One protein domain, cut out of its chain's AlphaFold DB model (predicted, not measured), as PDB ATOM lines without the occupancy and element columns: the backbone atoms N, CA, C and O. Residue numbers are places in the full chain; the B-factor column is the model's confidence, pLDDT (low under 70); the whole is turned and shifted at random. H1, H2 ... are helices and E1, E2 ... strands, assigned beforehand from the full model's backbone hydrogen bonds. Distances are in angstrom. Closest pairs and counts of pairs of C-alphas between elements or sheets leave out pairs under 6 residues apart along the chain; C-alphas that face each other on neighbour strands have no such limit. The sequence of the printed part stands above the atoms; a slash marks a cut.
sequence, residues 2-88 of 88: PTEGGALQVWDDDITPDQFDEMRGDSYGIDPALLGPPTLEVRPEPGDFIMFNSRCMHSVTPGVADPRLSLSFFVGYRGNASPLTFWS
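This is residues 2 to 88 of the 88 residues of an uncharacterized protein of Pseudomonas sp. AD21 (UniProt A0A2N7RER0). There is little regular structure: long loops run out from a small sheet, E2 - E1 - E3, near the middle, with the short helix H1 off to one side and the hairpin of E4 and E5 off to another. The 87 printed residues, with 25 in named elements, run E1, H1, E2, E3, E4, E5; both sheets are antiparallel and the class is mixed. The whole is loose, radius of gyration of the C-alphas 15.2 A, spanning 45 by 37 by 22 A.

E1, residues 8 to 11, is the inner strand, antiparallel to E2, residues 40 to 42, at 170 degrees, and to E3, residues 57 to 60, at 161 degrees. Within hydrogen-bond range are N 8 and O 42, 2.8 A, and N 9 and O 59, 2.9 A. H1, residues 17 to 24, is not on this sheet; its O i to N i+4 pairs are all within hydrogen-bond range. E4, residues 74 to 76, and E5, residues 85 to 87, form an antiparallel hairpin, with N 74 and O 87 2.7 A apart.

E1, 10.3 A long from first to last C-alpha, begins at C-alpha 8 (224.272, 81.861, 240.043); H1 measures 10.5 A, E3 10.9 A. E5 ends at C-alpha 87 (205.303, 86.892, 244.238).

The farthest C-alphas, Ala 65 and Asn 80, are 46.1 A apart. The printed part has no cut; links H1 to E2, E2 to E3 and E3 to E4 are long. No printed residue is under 70 in pLDDT.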
ATOM      1  N   PRO A   2     228.783  81.654 251.125       93.00
ATOM      2  CA  PRO A   2     229.847  80.660 251.090       93.00
ATOM      3  C   PRO A   2     231.129  81.253 250.499       93.00
ATOM      4  O   PRO A   2     231.065  82.126 249.632       93.00
ATOM      5  N   THR A   3     232.287  80.776 250.958       89.88
ATOM      6  CA  THR A   3     233.600  81.181 250.423       89.88
ATOM      7  C   THR A   3     233.885  80.573 249.048       89.88
ATOM      8  O   THR A   3     234.634  81.145 248.261       89.88
ATOM      9  N   GLU A   4     233.269  79.427 248.750       92.69
ATOM     10  CA  GLU A   4     233.334  78.729 247.465       92.69
ATOM     11  C   GLU A   4     231.935  78.282 247.031       92.69
ATOM     12  O   GLU A   4     231.106  77.910 247.865       92.69
ATOM     13  N   GLY A   5     231.670  78.295 245.723       94.38
ATOM     14  CA  GLY A   5     230.345  78.000 245.180       94.38
ATOM     15  C   GLY A   5     229.316  79.087 245.503       94.38
ATOM     16  O   GLY A   5     229.660  80.255 245.689       94.38
ATOM     17  N   GLY A   6     228.029  78.734 245.515       95.38
ATOM     18  CA  GLY A   6     226.932  79.688 245.717       95.38
ATOM     19  C   GLY A   6     226.749  80.701 244.579       95.38
ATOM     20  O   GLY A   6     225.988  81.660 244.733       95.38
ATOM     21  N   ALA A   7     227.442  80.500 243.458       96.50
ATOM     22  CA  ALA A   7     227.337  81.322 242.263       96.50
ATOM     23  C   ALA A   7     226.061  80.977 241.488       96.50
ATOM     24  O   ALA A   7     225.740  79.796 241.328       96.50
ATOM     25  N   LEU A   8     225.357  82.001 241.008       97.38
ATOM     26  CA  LEU A   8     224.272  81.861 240.043       97.38
ATOM     27  C   LEU A   8     224.884  81.610 238.666       97.38
ATOM     28  O   LEU A   8     225.682  82.418 238.200       97.38
ATOM     29  N   GLN A   9     224.479  80.526 238.022       97.56
ATOM     30  CA  GLN A   9     224.818  80.202 236.642       97.56
ATOM     31  C   GLN A   9     223.573  80.360 235.770       97.56
ATOM     32  O   GLN A   9     222.486  79.956 236.184       97.56
ATOM     33  N   VAL A  10     223.728  80.963 234.589       97.19
ATOM     34  CA  VAL A  10     222.652  81.189 233.613       97.19
ATOM     35  C   VAL A  10     223.124  80.762 232.225       97.19
ATOM     36  O   VAL A  10     224.239  81.097 231.815       97.19
ATOM     37  N   TRP A  11     222.262  80.042 231.511       96.12
ATOM     38  CA  TRP A  11     222.452  79.623 230.124       96.12
ATOM     39  C   TRP A  11     221.425  80.337 229.239       96.12
ATOM     40  O   TRP A  11     220.242  80.391 229.582       96.12
ATOM     41  N   ASP A  12     221.879  80.885 228.112       88.00
ATOM     42  CA  ASP A  12     221.042  81.686 227.200       88.00
ATOM     43  C   ASP A  12     220.179  80.840 226.250       88.00
ATOM     44  O   ASP A  12     219.305  81.379 225.568       88.00
ATOM     45  N   ASP A  13     220.400  79.526 226.210       80.19
ATOM     46  CA  ASP A  13     219.664  78.623 225.331       80.19
ATOM     47  C   ASP A  13     218.191  78.525 225.760       80.19
ATOM     48  O   ASP A  13     217.867  78.130 226.884       80.19
ATOM     49  N   ASP A  14     217.279  78.883 224.849       81.50
ATOM     50  CA  ASP A  14     215.843  78.653 225.030       81.50
ATOM     51  C   ASP A  14     215.585  77.153 224.842       81.50
ATOM     52  O   ASP A  14     215.699  76.614 223.740       81.50
ATOM     53  N   ILE A  15     215.270  76.474 225.944       89.44
ATOM     54  CA  ILE A  15     214.910  75.058 225.944       89.44
ATOM     55  C   ILE A  15     213.391  74.965 225.900       89.44
ATOM     56  O   ILE A  15     212.682  75.502 226.756       89.44
ATOM     57  N   THR A  16     212.872  74.275 224.887       92.12
ATOM     58  CA  THR A  16     211.433  74.007 224.810       92.12
ATOM     59  C   THR A  16     211.005  73.028 225.912       92.12
ATOM     60  O   THR A  16     211.824  72.232 226.368       92.12
ATOM     61  N   PRO A  17     209.728  73.020 226.335       92.62
ATOM     62  CA  PRO A  17     209.254  72.072 227.347       92.62
ATOM     63  C   PRO A  17     209.559  70.603 227.016       92.62
ATOM     64  O   PRO A  17     210.019  69.872 227.885       92.62
ATOM     65  N   ASP A  18     209.393  70.199 225.753       96.06
ATOM     66  CA  ASP A  18     209.654  68.822 225.314       96.06
ATOM     67  C   ASP A  18     211.145  68.461 225.430       96.06
ATOM     68  O   ASP A  18     211.494  67.392 225.928       96.06
ATOM     69  N   GLN A  19     212.037  69.376 225.033       94.31
ATOM     70  CA  GLN A  19     213.482  69.188 225.196       94.31
ATOM     71  C   GLN A  19     213.880  69.148 226.672       94.31
ATOM     72  O   GLN A  19     214.735  68.359 227.062       94.31
ATOM     73  N   PHE A  20     213.254  69.981 227.507       94.38
ATOM     74  CA  PHE A  20     213.495  69.979 228.944       94.38
ATOM     75  C   PHE A  20     213.112  68.633 229.570       94.38
ATOM     76  O   PHE A  20     213.886  68.081 230.353       94.38
ATOM     77  N   ASP A  21     211.949  68.091 229.199       95.69
ATOM     78  CA  ASP A  21     211.480  66.783 229.658       95.69
ATOM     79  C   ASP A  21     212.395  65.641 229.194       95.69
ATOM     80  O   ASP A  21     212.724  64.760 229.988       95.69
ATOM     81  N   GLU A  22     212.877  65.686 227.950       95.94
ATOM     82  CA  GLU A  22     213.853  64.715 227.445       95.94
ATOM     83  C   GLU A  22     215.177  64.780 228.223       95.94
ATOM     84  O   GLU A  22     215.680  63.757 228.690       95.94
ATOM     85  N   MET A  23     215.732  65.981 228.411       95.00
ATOM     86  CA  MET A  23     217.037  66.177 229.050       95.00
ATOM     87  C   MET A  23     217.028  65.872 230.549       95.00
ATOM     88  O   MET A  23     218.025  65.377 231.076       95.00
ATOM     89  N   ARG A  24     215.934  66.179 231.261       95.50
ATOM     90  CA  ARG A  24     215.838  65.879 232.699       95.50
ATOM     91  C   ARG A  24     215.575  64.399 232.970       95.50
ATOM     92  O   ARG A  24     215.910  63.923 234.055       95.50
ATOM     93  N   GLY A  25     214.967  63.680 232.023       95.00
ATOM     94  CA  GLY A  25     214.505  62.310 232.232       95.00
ATOM     95  C   GLY A  25     213.607  62.207 233.470       95.00
ATOM     96  O   GLY A  25     212.649  62.961 233.623       95.00
ATOM     97  N   ASP A  26     213.954  61.316 234.397       95.62
ATOM     98  CA  ASP A  26     213.204  61.126 235.649       95.62
ATOM     99  C   ASP A  26     213.596  62.117 236.770       95.62
ATOM    100  O   ASP A  26     213.074  62.046 237.886       95.62
ATOM    101  N   SER A  27     214.525  63.045 236.507       94.62
ATOM    102  CA  SER A  27     214.963  64.060 237.468       94.62
ATOM    103  C   SER A  27     213.984  65.238 237.560       94.62
ATOM    104  O   SER A  27     213.202  65.540 236.652       94.62
ATOM    105  N   TYR A  28     214.064  65.966 238.676       91.12
ATOM    106  CA  TYR A  28     213.357  67.235 238.849       91.12
ATOM    107  C   TYR A  28     213.831  68.306 237.852       91.12
ATOM    108  O   TYR A  28     213.029  69.102 237.369       91.12
ATOM    109  N   GLY A  29     215.124  68.314 237.530       92.62
ATOM    110  CA  GLY A  29     215.728  69.264 236.603       92.62
ATOM    111  C   GLY A  29     216.874  68.639 235.818       92.62
ATOM    112  O   GLY A  29     217.302  67.519 236.102       92.62
ATOM    113  N   ILE A  30     217.357  69.383 234.828       94.25
ATOM    114  CA  ILE A  30     218.476  68.982 233.976       94.25
ATOM    115  C   ILE A  30     219.769  69.000 234.799       94.25
ATOM    116  O   ILE A  30     220.022  69.953 235.537       94.25
ATOM    117  N   ASP A  31     220.597  67.964 234.658       92.56
ATOM    118  CA  ASP A  31     221.973  67.989 235.162       92.56
ATOM    119  C   ASP A  31     222.754  69.106 234.438       92.56
ATOM    120  O   ASP A  31     222.876  69.046 233.212       92.56
ATOM    121  N   PRO A  32     223.304  70.114 235.147       91.00
ATOM    122  CA  PRO A  32     224.045  71.210 234.523       91.00
ATOM    123  C   PRO A  32     225.184  70.763 233.598       91.00
ATOM    124  O   PRO A  32     225.510  71.479 232.654       91.00
ATOM    125  N   ALA A  33     225.767  69.575 233.807       91.06
ATOM    126  CA  ALA A  33     226.792  69.031 232.916       91.06
ATOM    127  C   ALA A  33     226.282  68.790 231.479       91.06
ATOM    128  O   ALA A  33     227.076  68.820 230.538       91.06
ATOM    129  N   LEU A  34     224.971  68.589 231.297       93.25
ATOM    130  CA  LEU A  34     224.325  68.407 229.992       93.25
ATOM    131  C   LEU A  34     224.099  69.728 229.240       93.25
ATOM    132  O   LEU A  34     223.878  69.702 228.033       93.25
ATOM    133  N   LEU A  35     224.157  70.868 229.937       93.25
ATOM    134  CA  LEU A  35     223.952  72.204 229.363       93.25
ATOM    135  C   LEU A  35     225.254  72.841 228.852       93.25
ATOM    136  O   LEU A  35     225.224  73.888 228.212       93.25
ATOM    137  N   GLY A  36     226.409  72.233 229.137       93.12
ATOM    138  CA  GLY A  36     227.708  72.839 228.850       93.12
ATOM    139  C   GLY A  36     228.042  74.015 229.786       93.12
ATOM    140  O   GLY A  36     227.411  74.182 230.833       93.12
ATOM    141  N   PRO A  37     229.074  74.819 229.469       95.12
ATOM    142  CA  PRO A  37     229.475  75.941 230.315       95.12
ATOM    143  C   PRO A  37     228.385  77.026 230.357       95.12
ATOM    144  O   PRO A  37     227.780  77.307 229.323       95.12
ATOM    145  N   PRO A  38     228.146  77.666 231.517       96.62
ATOM    146  CA  PRO A  38     227.169  78.743 231.614       96.62
ATOM    147  C   PRO A  38     227.610  79.959 230.801       96.62
ATOM    148  O   PRO A  38     228.791  80.316 230.785       96.62
ATOM    149  N   THR A  39     226.647  80.636 230.178       96.75
ATOM    150  CA  THR A  39     226.892  81.905 229.483       96.75
ATOM    151  C   THR A  39     227.283  83.005 230.467       96.75
ATOM    152  O   THR A  39     228.114  83.861 230.162       96.75
ATOM    153  N   LEU A  40     226.696  82.971 231.664       96.44
ATOM    154  CA  LEU A  40     226.955  83.928 232.727       96.44
ATOM    155  C   LEU A  40     227.081  83.213 234.073       96.44
ATOM    156  O   LEU A  40     226.227  82.412 234.447       96.44
ATOM    157  N   GLU A  41     228.117  83.569 234.832       97.38
ATOM    158  CA  GLU A  41     228.254  83.214 236.244       97.38
ATOM    159  C   GLU A  41     228.338  84.493 237.086       97.38
ATOM    160  O   GLU A  41     229.151  85.378 236.815       97.38
ATOM    161  N   VAL A  42     227.499  84.591 238.120       96.81
ATOM    162  CA  VAL A  42     227.447  85.737 239.037       96.81
ATOM    163  C   VAL A  42     227.648  85.261 240.468       96.81
ATOM    164  O   VAL A  42     226.972  84.341 240.932       96.81
ATOM    165  N   ARG A  43     228.543  85.929 241.200       95.69
ATOM    166  CA  ARG A  43     228.753  85.738 242.642       95.69
ATOM    167  C   ARG A  43     228.203  86.956 243.381       95.69
ATOM    168  O   ARG A  43     228.890  87.971 243.413       95.69
ATOM    169  N   PRO A  44     226.971  86.887 243.915       94.62
ATOM    170  CA  PRO A  44     226.337  88.038 244.543       94.62
ATOM    171  C   PRO A  44     226.961  88.320 245.907       94.62
ATOM    172  O   PRO A  44     227.244  87.382 246.661       94.62
ATOM    173  N   GLU A  45     227.080  89.590 246.264       94.44
ATOM    174  CA  GLU A  45     227.414  90.017 247.617       94.44
ATOM    175  C   GLU A  45     226.148  90.314 248.443       94.44
ATOM    176  O   GLU A  45     225.058  90.528 247.896       94.44
ATOM    177  N   PRO A  46     226.231  90.305 249.790       95.62
ATOM    178  CA  PRO A  46     225.114  90.721 250.629       95.62
ATOM    179  C   PRO A  46     224.651  92.145 250.295       95.62
ATOM    180  O   PRO A  46     225.398  93.103 250.462       95.62
ATOM    181  N   GLY A  47     223.389  92.276 249.882       96.69
ATOM    182  CA  GLY A  47     222.786  93.552 249.482       96.69
ATOM    183  C   GLY A  47     222.591  93.701 247.973       96.69
ATOM    184  O   GLY A  47     221.797  94.546 247.564       96.69
ATOM    185  N   ASP A  48     223.226  92.851 247.162       97.44
ATOM    186  CA  ASP A  48     223.012  92.851 245.719       97.44
ATOM    187  C   ASP A  48     221.600  92.385 245.357       97.44
ATOM    188  O   ASP A  48     221.062  91.418 245.908       97.44
ATOM    189  N   PHE A  49     221.022  93.057 244.362       96.81
ATOM    190  CA  PHE A  49     219.791  92.636 243.711       96.81
ATOM    191  C   PHE A  49     220.095  92.153 242.293       96.81
ATOM    192  O   PHE A  49     220.682  92.879 241.493       96.81
ATOM    193  N   ILE A  50     219.653  90.935 241.979       97.12
ATOM    194  CA  ILE A  50     219.813  90.332 240.657       97.12
ATOM    195  C   ILE A  50     218.432  90.101 240.058       97.12
ATOM    196  O   ILE A  50     217.597  89.416 240.645       97.12
ATOM    197  N   MET A  51     218.225  90.637 238.859       96.00
ATOM    198  CA  MET A  51     217.041  90.402 238.042       96.00
ATOM    199  C   MET A  51     217.481  89.861 236.687       96.00
ATOM    200  O   MET A  51     218.324  90.458 236.022       96.00
ATOM    201  N   PHE A  52     216.909  88.733 236.282       95.00
ATOM    202  CA  PHE A  52     217.197  88.094 235.003       95.00
ATOM    203  C   PHE A  52     215.926  87.455 234.434       95.00
ATOM    204  O   PHE A  52     214.914  87.323 235.127       95.00
ATOM    205  N   ASN A  53     215.962  87.087 233.153       93.31
ATOM    206  CA  ASN A  53     214.856  86.393 232.505       93.31
ATOM    207  C   ASN A  53     214.745  84.963 233.053       93.31
ATOM    208  O   ASN A  53     215.568  84.111 232.732       93.31
ATOM    209  N   SER A  54     213.706  84.678 233.841       91.88
ATOM    210  CA  SER A  54     213.522  83.366 234.477       91.88
ATOM    211  C   SER A  54     213.202  82.228 233.500       91.88
ATOM    212  O   SER A  54     213.076  81.088 233.937       91.88
ATOM    213  N   ARG A  55     213.025  82.521 232.202       91.12
ATOM    214  CA  ARG A  55     212.924  81.499 231.148       91.12
ATOM    215  C   ARG A  55     214.276  80.883 230.788       91.12
ATOM    216  O   ARG A  55     214.293  79.779 230.263       91.12
ATOM    217  N   CYS A  56     215.375  81.586 231.048       93.38
ATOM    218  CA  CYS A  56     216.714  81.045 230.857       93.38
ATOM    219  C   CYS A  56     216.950  79.927 231.876       93.38
ATOM    220  O   CYS A  56     216.604  80.078 233.057       93.38
ATOM    221  N   MET A  57     217.563  78.825 231.441       94.56
ATOM    222  CA  MET A  57     218.011  77.801 232.381       94.56
ATOM    223  C   MET A  57     219.005  78.416 233.356       94.56
ATOM    224  O   MET A  57     219.860  79.218 232.976       94.56
ATOM    225  N   HIS A  58     218.867  78.072 234.631       95.69
ATOM    226  CA  HIS A  58     219.709  78.624 235.677       95.69
ATOM    227  C   HIS A  58     219.844  77.659 236.848       95.69
ATOM    228  O   HIS A  58     218.965  76.840 237.117       95.69
ATOM    229  N   SER A  59     220.956  77.771 237.562       95.69
ATOM    230  CA  SER A  59     221.239  76.972 238.748       95.69
ATOM    231  C   SER A  59     222.096  77.766 239.729       95.69
ATOM    232  O   SER A  59     222.667  78.805 239.394       95.69
ATOM    233  N   VAL A  60     222.168  77.295 240.973       96.06
ATOM    234  CA  VAL A  60     223.096  77.831 241.968       96.06
ATOM    235  C   VAL A  60     224.088  76.734 242.306       96.06
ATOM    236  O   VAL A  60     223.690  75.653 242.741       96.06
ATOM    237  N   THR A  61     225.375  77.015 242.117       95.81
ATOM    238  CA  THR A  61     226.436  76.061 242.459       95.81
ATOM    239  C   THR A  61     226.422  75.751 243.960       95.81
ATOM    240  O   THR A  61     226.148  76.642 244.774       95.81
ATOM    241  N   PRO A  62     226.710  74.503 244.366       93.94
ATOM    242  CA  PRO A  62     226.709  74.123 245.773       93.94
ATOM    243  C   PRO A  62     227.758  74.934 246.540       93.94
ATOM    244  O   PRO A  62     228.909  75.024 246.123       93.94
ATOM    245  N   GLY A  63     227.343  75.549 247.648       93.38
ATOM    246  CA  GLY A  63     228.241  76.295 248.526       93.38
ATOM    247  C   GLY A  63     229.013  75.379 249.477       93.38
ATOM    248  O   GLY A  63     228.494  74.344 249.898       93.38
ATOM    249  N   VAL A  64     230.227  75.785 249.851       93.38
ATOM    250  CA  VAL A  64     231.056  75.104 250.862       93.38
ATOM    251  C   VAL A  64     231.132  75.943 252.143       93.38
ATOM    252  O   VAL A  64     231.158  77.171 252.083       93.38
ATOM    253  N   ALA A  65     231.208  75.258 253.290       88.56
ATOM    254  CA  ALA A  65     231.423  75.779 254.648       88.56
ATOM    255  C   ALA A  65     230.296  76.638 255.248       88.56
ATOM    256  O   ALA A  65     229.838  76.328 256.348       88.56
ATOM    257  N   ASP A  66     229.814  77.660 254.540       89.56
ATOM    258  CA  ASP A  66     228.844  78.625 255.065       89.56
ATOM    259  C   ASP A  66     227.527  78.629 254.277       89.56
ATOM    260  O   ASP A  66     227.520  78.487 253.050       89.56
ATOM    261  N   PRO A  67     226.377  78.856 254.938       91.31
ATOM    262  CA  PRO A  67     225.105  78.950 254.241       91.31
ATOM    263  C   PRO A  67     225.032  80.191 253.332       91.31
ATOM    264  O   PRO A  67     225.481  81.300 253.662       91.31
ATOM    265  N   ARG A  68     224.375  80.010 252.183       94.25
ATOM    266  CA  ARG A  68     223.871  81.098 251.336       94.25
ATOM    267  C   ARG A  68     222.395  81.314 251.648       94.25
ATOM    268  O   ARG A  68     221.585  80.430 251.392       94.25
ATOM    269  N   LEU A  69     222.050  82.491 252.165       95.06
ATOM    270  CA  LEU A  69     220.664  82.912 252.354       95.06
ATOM    271  C   LEU A  69     220.335  84.002 251.334       95.06
ATOM    272  O   LEU A  69     221.055  84.994 251.241       95.06
ATOM    273  N   SER A  70     219.249  83.823 250.590       95.62
ATOM    274  CA  SER A  70     218.728  84.816 249.651       95.62
ATOM    275  C   SER A  70     217.227  84.987 249.838       95.62
ATOM    276  O   SER A  70     216.528  84.024 250.148       95.62
ATOM    277  N   LEU A  71     216.737  86.200 249.590       96.75
ATOM    278  CA  LEU A  71     215.315  86.470 249.406       96.75
ATOM    279  C   LEU A  71     215.038  86.519 247.905       96.75
ATOM    280  O   LEU A  71     215.656  87.306 247.191       96.75
ATOM    281  N   SER A  72     214.138  85.661 247.432       95.75
ATOM    282  CA  SER A  72     213.768  85.562 246.020       95.75
ATOM    283  C   SER A  72     212.300  85.898 245.814       95.75
ATOM    284  O   SER A  72     211.469  85.675 246.690       95.75
ATOM    285  N   PHE A  73     211.994  86.418 244.633       97.00
ATOM    286  CA  PHE A  73     210.642  86.610 244.133       97.00
ATOM    287  C   PHE A  73     210.675  86.595 242.605       97.00
ATOM    288  O   PHE A  73     211.709  86.838 241.983       97.00
ATOM    289  N   PHE A  74     209.528  86.333 242.001       97.12
ATOM    290  CA  PHE A  74     209.287  86.465 240.575       97.12
ATOM    291  C   PHE A  74     208.588  87.784 240.295       97.12
ATOM    292  O   PHE A  74     207.831  88.280 241.129       97.12
ATOM    293  N   VAL A  75     208.812  88.326 239.102       96.56
ATOM    294  CA  VAL A  75     208.103  89.496 238.586       96.56
ATOM    295  C   VAL A  75     207.444  89.110 237.272       96.56
ATOM    296  O   VAL A  75     208.069  88.479 236.423       96.56
ATOM    297  N   GLY A  76     206.183  89.488 237.091       96.06
ATOM    298  CA  GLY A  76     205.422  89.164 235.892       96.06
ATOM    299  C   GLY A  76     204.423  90.246 235.508       96.06
ATOM    300  O   GLY A  76     203.931  91.004 236.347       96.06
ATOM    301  N   TYR A  77     204.103  90.280 234.218       95.69
ATOM    302  CA  TYR A  77     203.092  91.152 233.630       95.69
ATOM    303  C   TYR A  77     201.743  90.424 233.558       95.69
ATOM    304  O   TYR A  77     201.664  89.333 232.994       95.69
ATOM    305  N   ARG A  78     200.671  91.017 234.107       94.94
ATOM    306  CA  ARG A  78     199.311  90.431 234.119       94.94
ATOM    307  C   ARG A  78     198.273  91.304 233.396       94.94
ATOM    308  O   ARG A  78     197.088  91.257 233.712       94.94
ATOM    309  N   GLY A  79     198.711  92.095 232.415       96.25
ATOM    310  CA  GLY A  79     197.859  93.021 231.659       96.25
ATOM    311  C   GLY A  79     197.868  94.448 232.214       96.25
ATOM    312  O   GLY A  79     198.415  94.713 233.282       96.25
ATOM    313  N   ASN A  80     197.231  95.381 231.502       96.44
ATOM    314  CA  ASN A  80     197.317  96.819 231.798       96.44
ATOM    315  C   ASN A  80     196.819  97.206 233.203       96.44
ATOM    316  O   ASN A  80     197.279  98.198 233.755       96.44
ATOM    317  N   ALA A  81     195.885  96.443 233.780       96.62
ATOM    318  CA  ALA A  81     195.368  96.687 235.129       96.62
ATOM    319  C   ALA A  81     196.324  96.209 236.240       96.62
ATOM    320  O   ALA A  81     196.193  96.612 237.393       96.62
ATOM    321  N   SER A  82     197.277  95.333 235.918       94.56
ATOM    322  CA  SER A  82     198.289  94.811 236.845       94.56
ATOM    323  C   SER A  82     199.608  94.581 236.094       94.56
ATOM    324  O   SER A  82     200.032  93.437 235.893       94.56
ATOM    325  N   PRO A  83     200.252  95.668 235.628       93.06
ATOM    326  CA  PRO A  83     201.362  95.584 234.684       93.06
ATOM    327  C   PRO A  83     202.661  95.085 235.330       93.06
ATOM    328  O   PRO A  83     203.550  94.609 234.636       93.06
ATOM    329  N   LEU A  84     202.780  95.148 236.656       95.44
ATOM    330  CA  LEU A  84     203.926  94.607 237.375       95.44
ATOM    331  C   LEU A  84     203.435  93.948 238.658       95.44
ATOM    332  O   LEU A  84     203.019  94.623 239.596       95.44
ATOM    333  N   THR A  85     203.443  92.622 238.680       95.81
ATOM    334  CA  THR A  85     203.106  91.833 239.867       95.81
ATOM    335  C   THR A  85     204.339  91.074 240.323       95.81
ATOM    336  O   THR A  85     205.071  90.564 239.479       95.81
ATOM    337  N   PHE A  86     204.546  90.962 241.632       95.38
ATOM    338  CA  PHE A  86     205.617  90.160 242.217       95.38
ATOM    339  C   PHE A  86     205.070  89.150 243.229       95.38
ATOM    340  O   PHE A  86     204.051  89.409 243.870       95.38
ATOM    341  N   TRP A  87     205.701  87.980 243.330       95.62
ATOM    342  CA  TRP A  87     205.303  86.892 244.238       95.62
ATOM    343  C   TRP A  87     206.467  85.920 244.487       95.62
ATOM    344  O   TRP A  87     207.443  85.944 243.745       95.62
ATOM    345  N   SER A  88     206.367  85.052 245.496       90.94
ATOM    346  CA  SER A  88     207.256  83.898 245.709       90.94
ATOM    347  C   SER A  88     206.470  82.711 246.240       90.94
ATOM    348  O   SER A  88     205.346  82.936 246.743       90.94
TER     349      SER A  88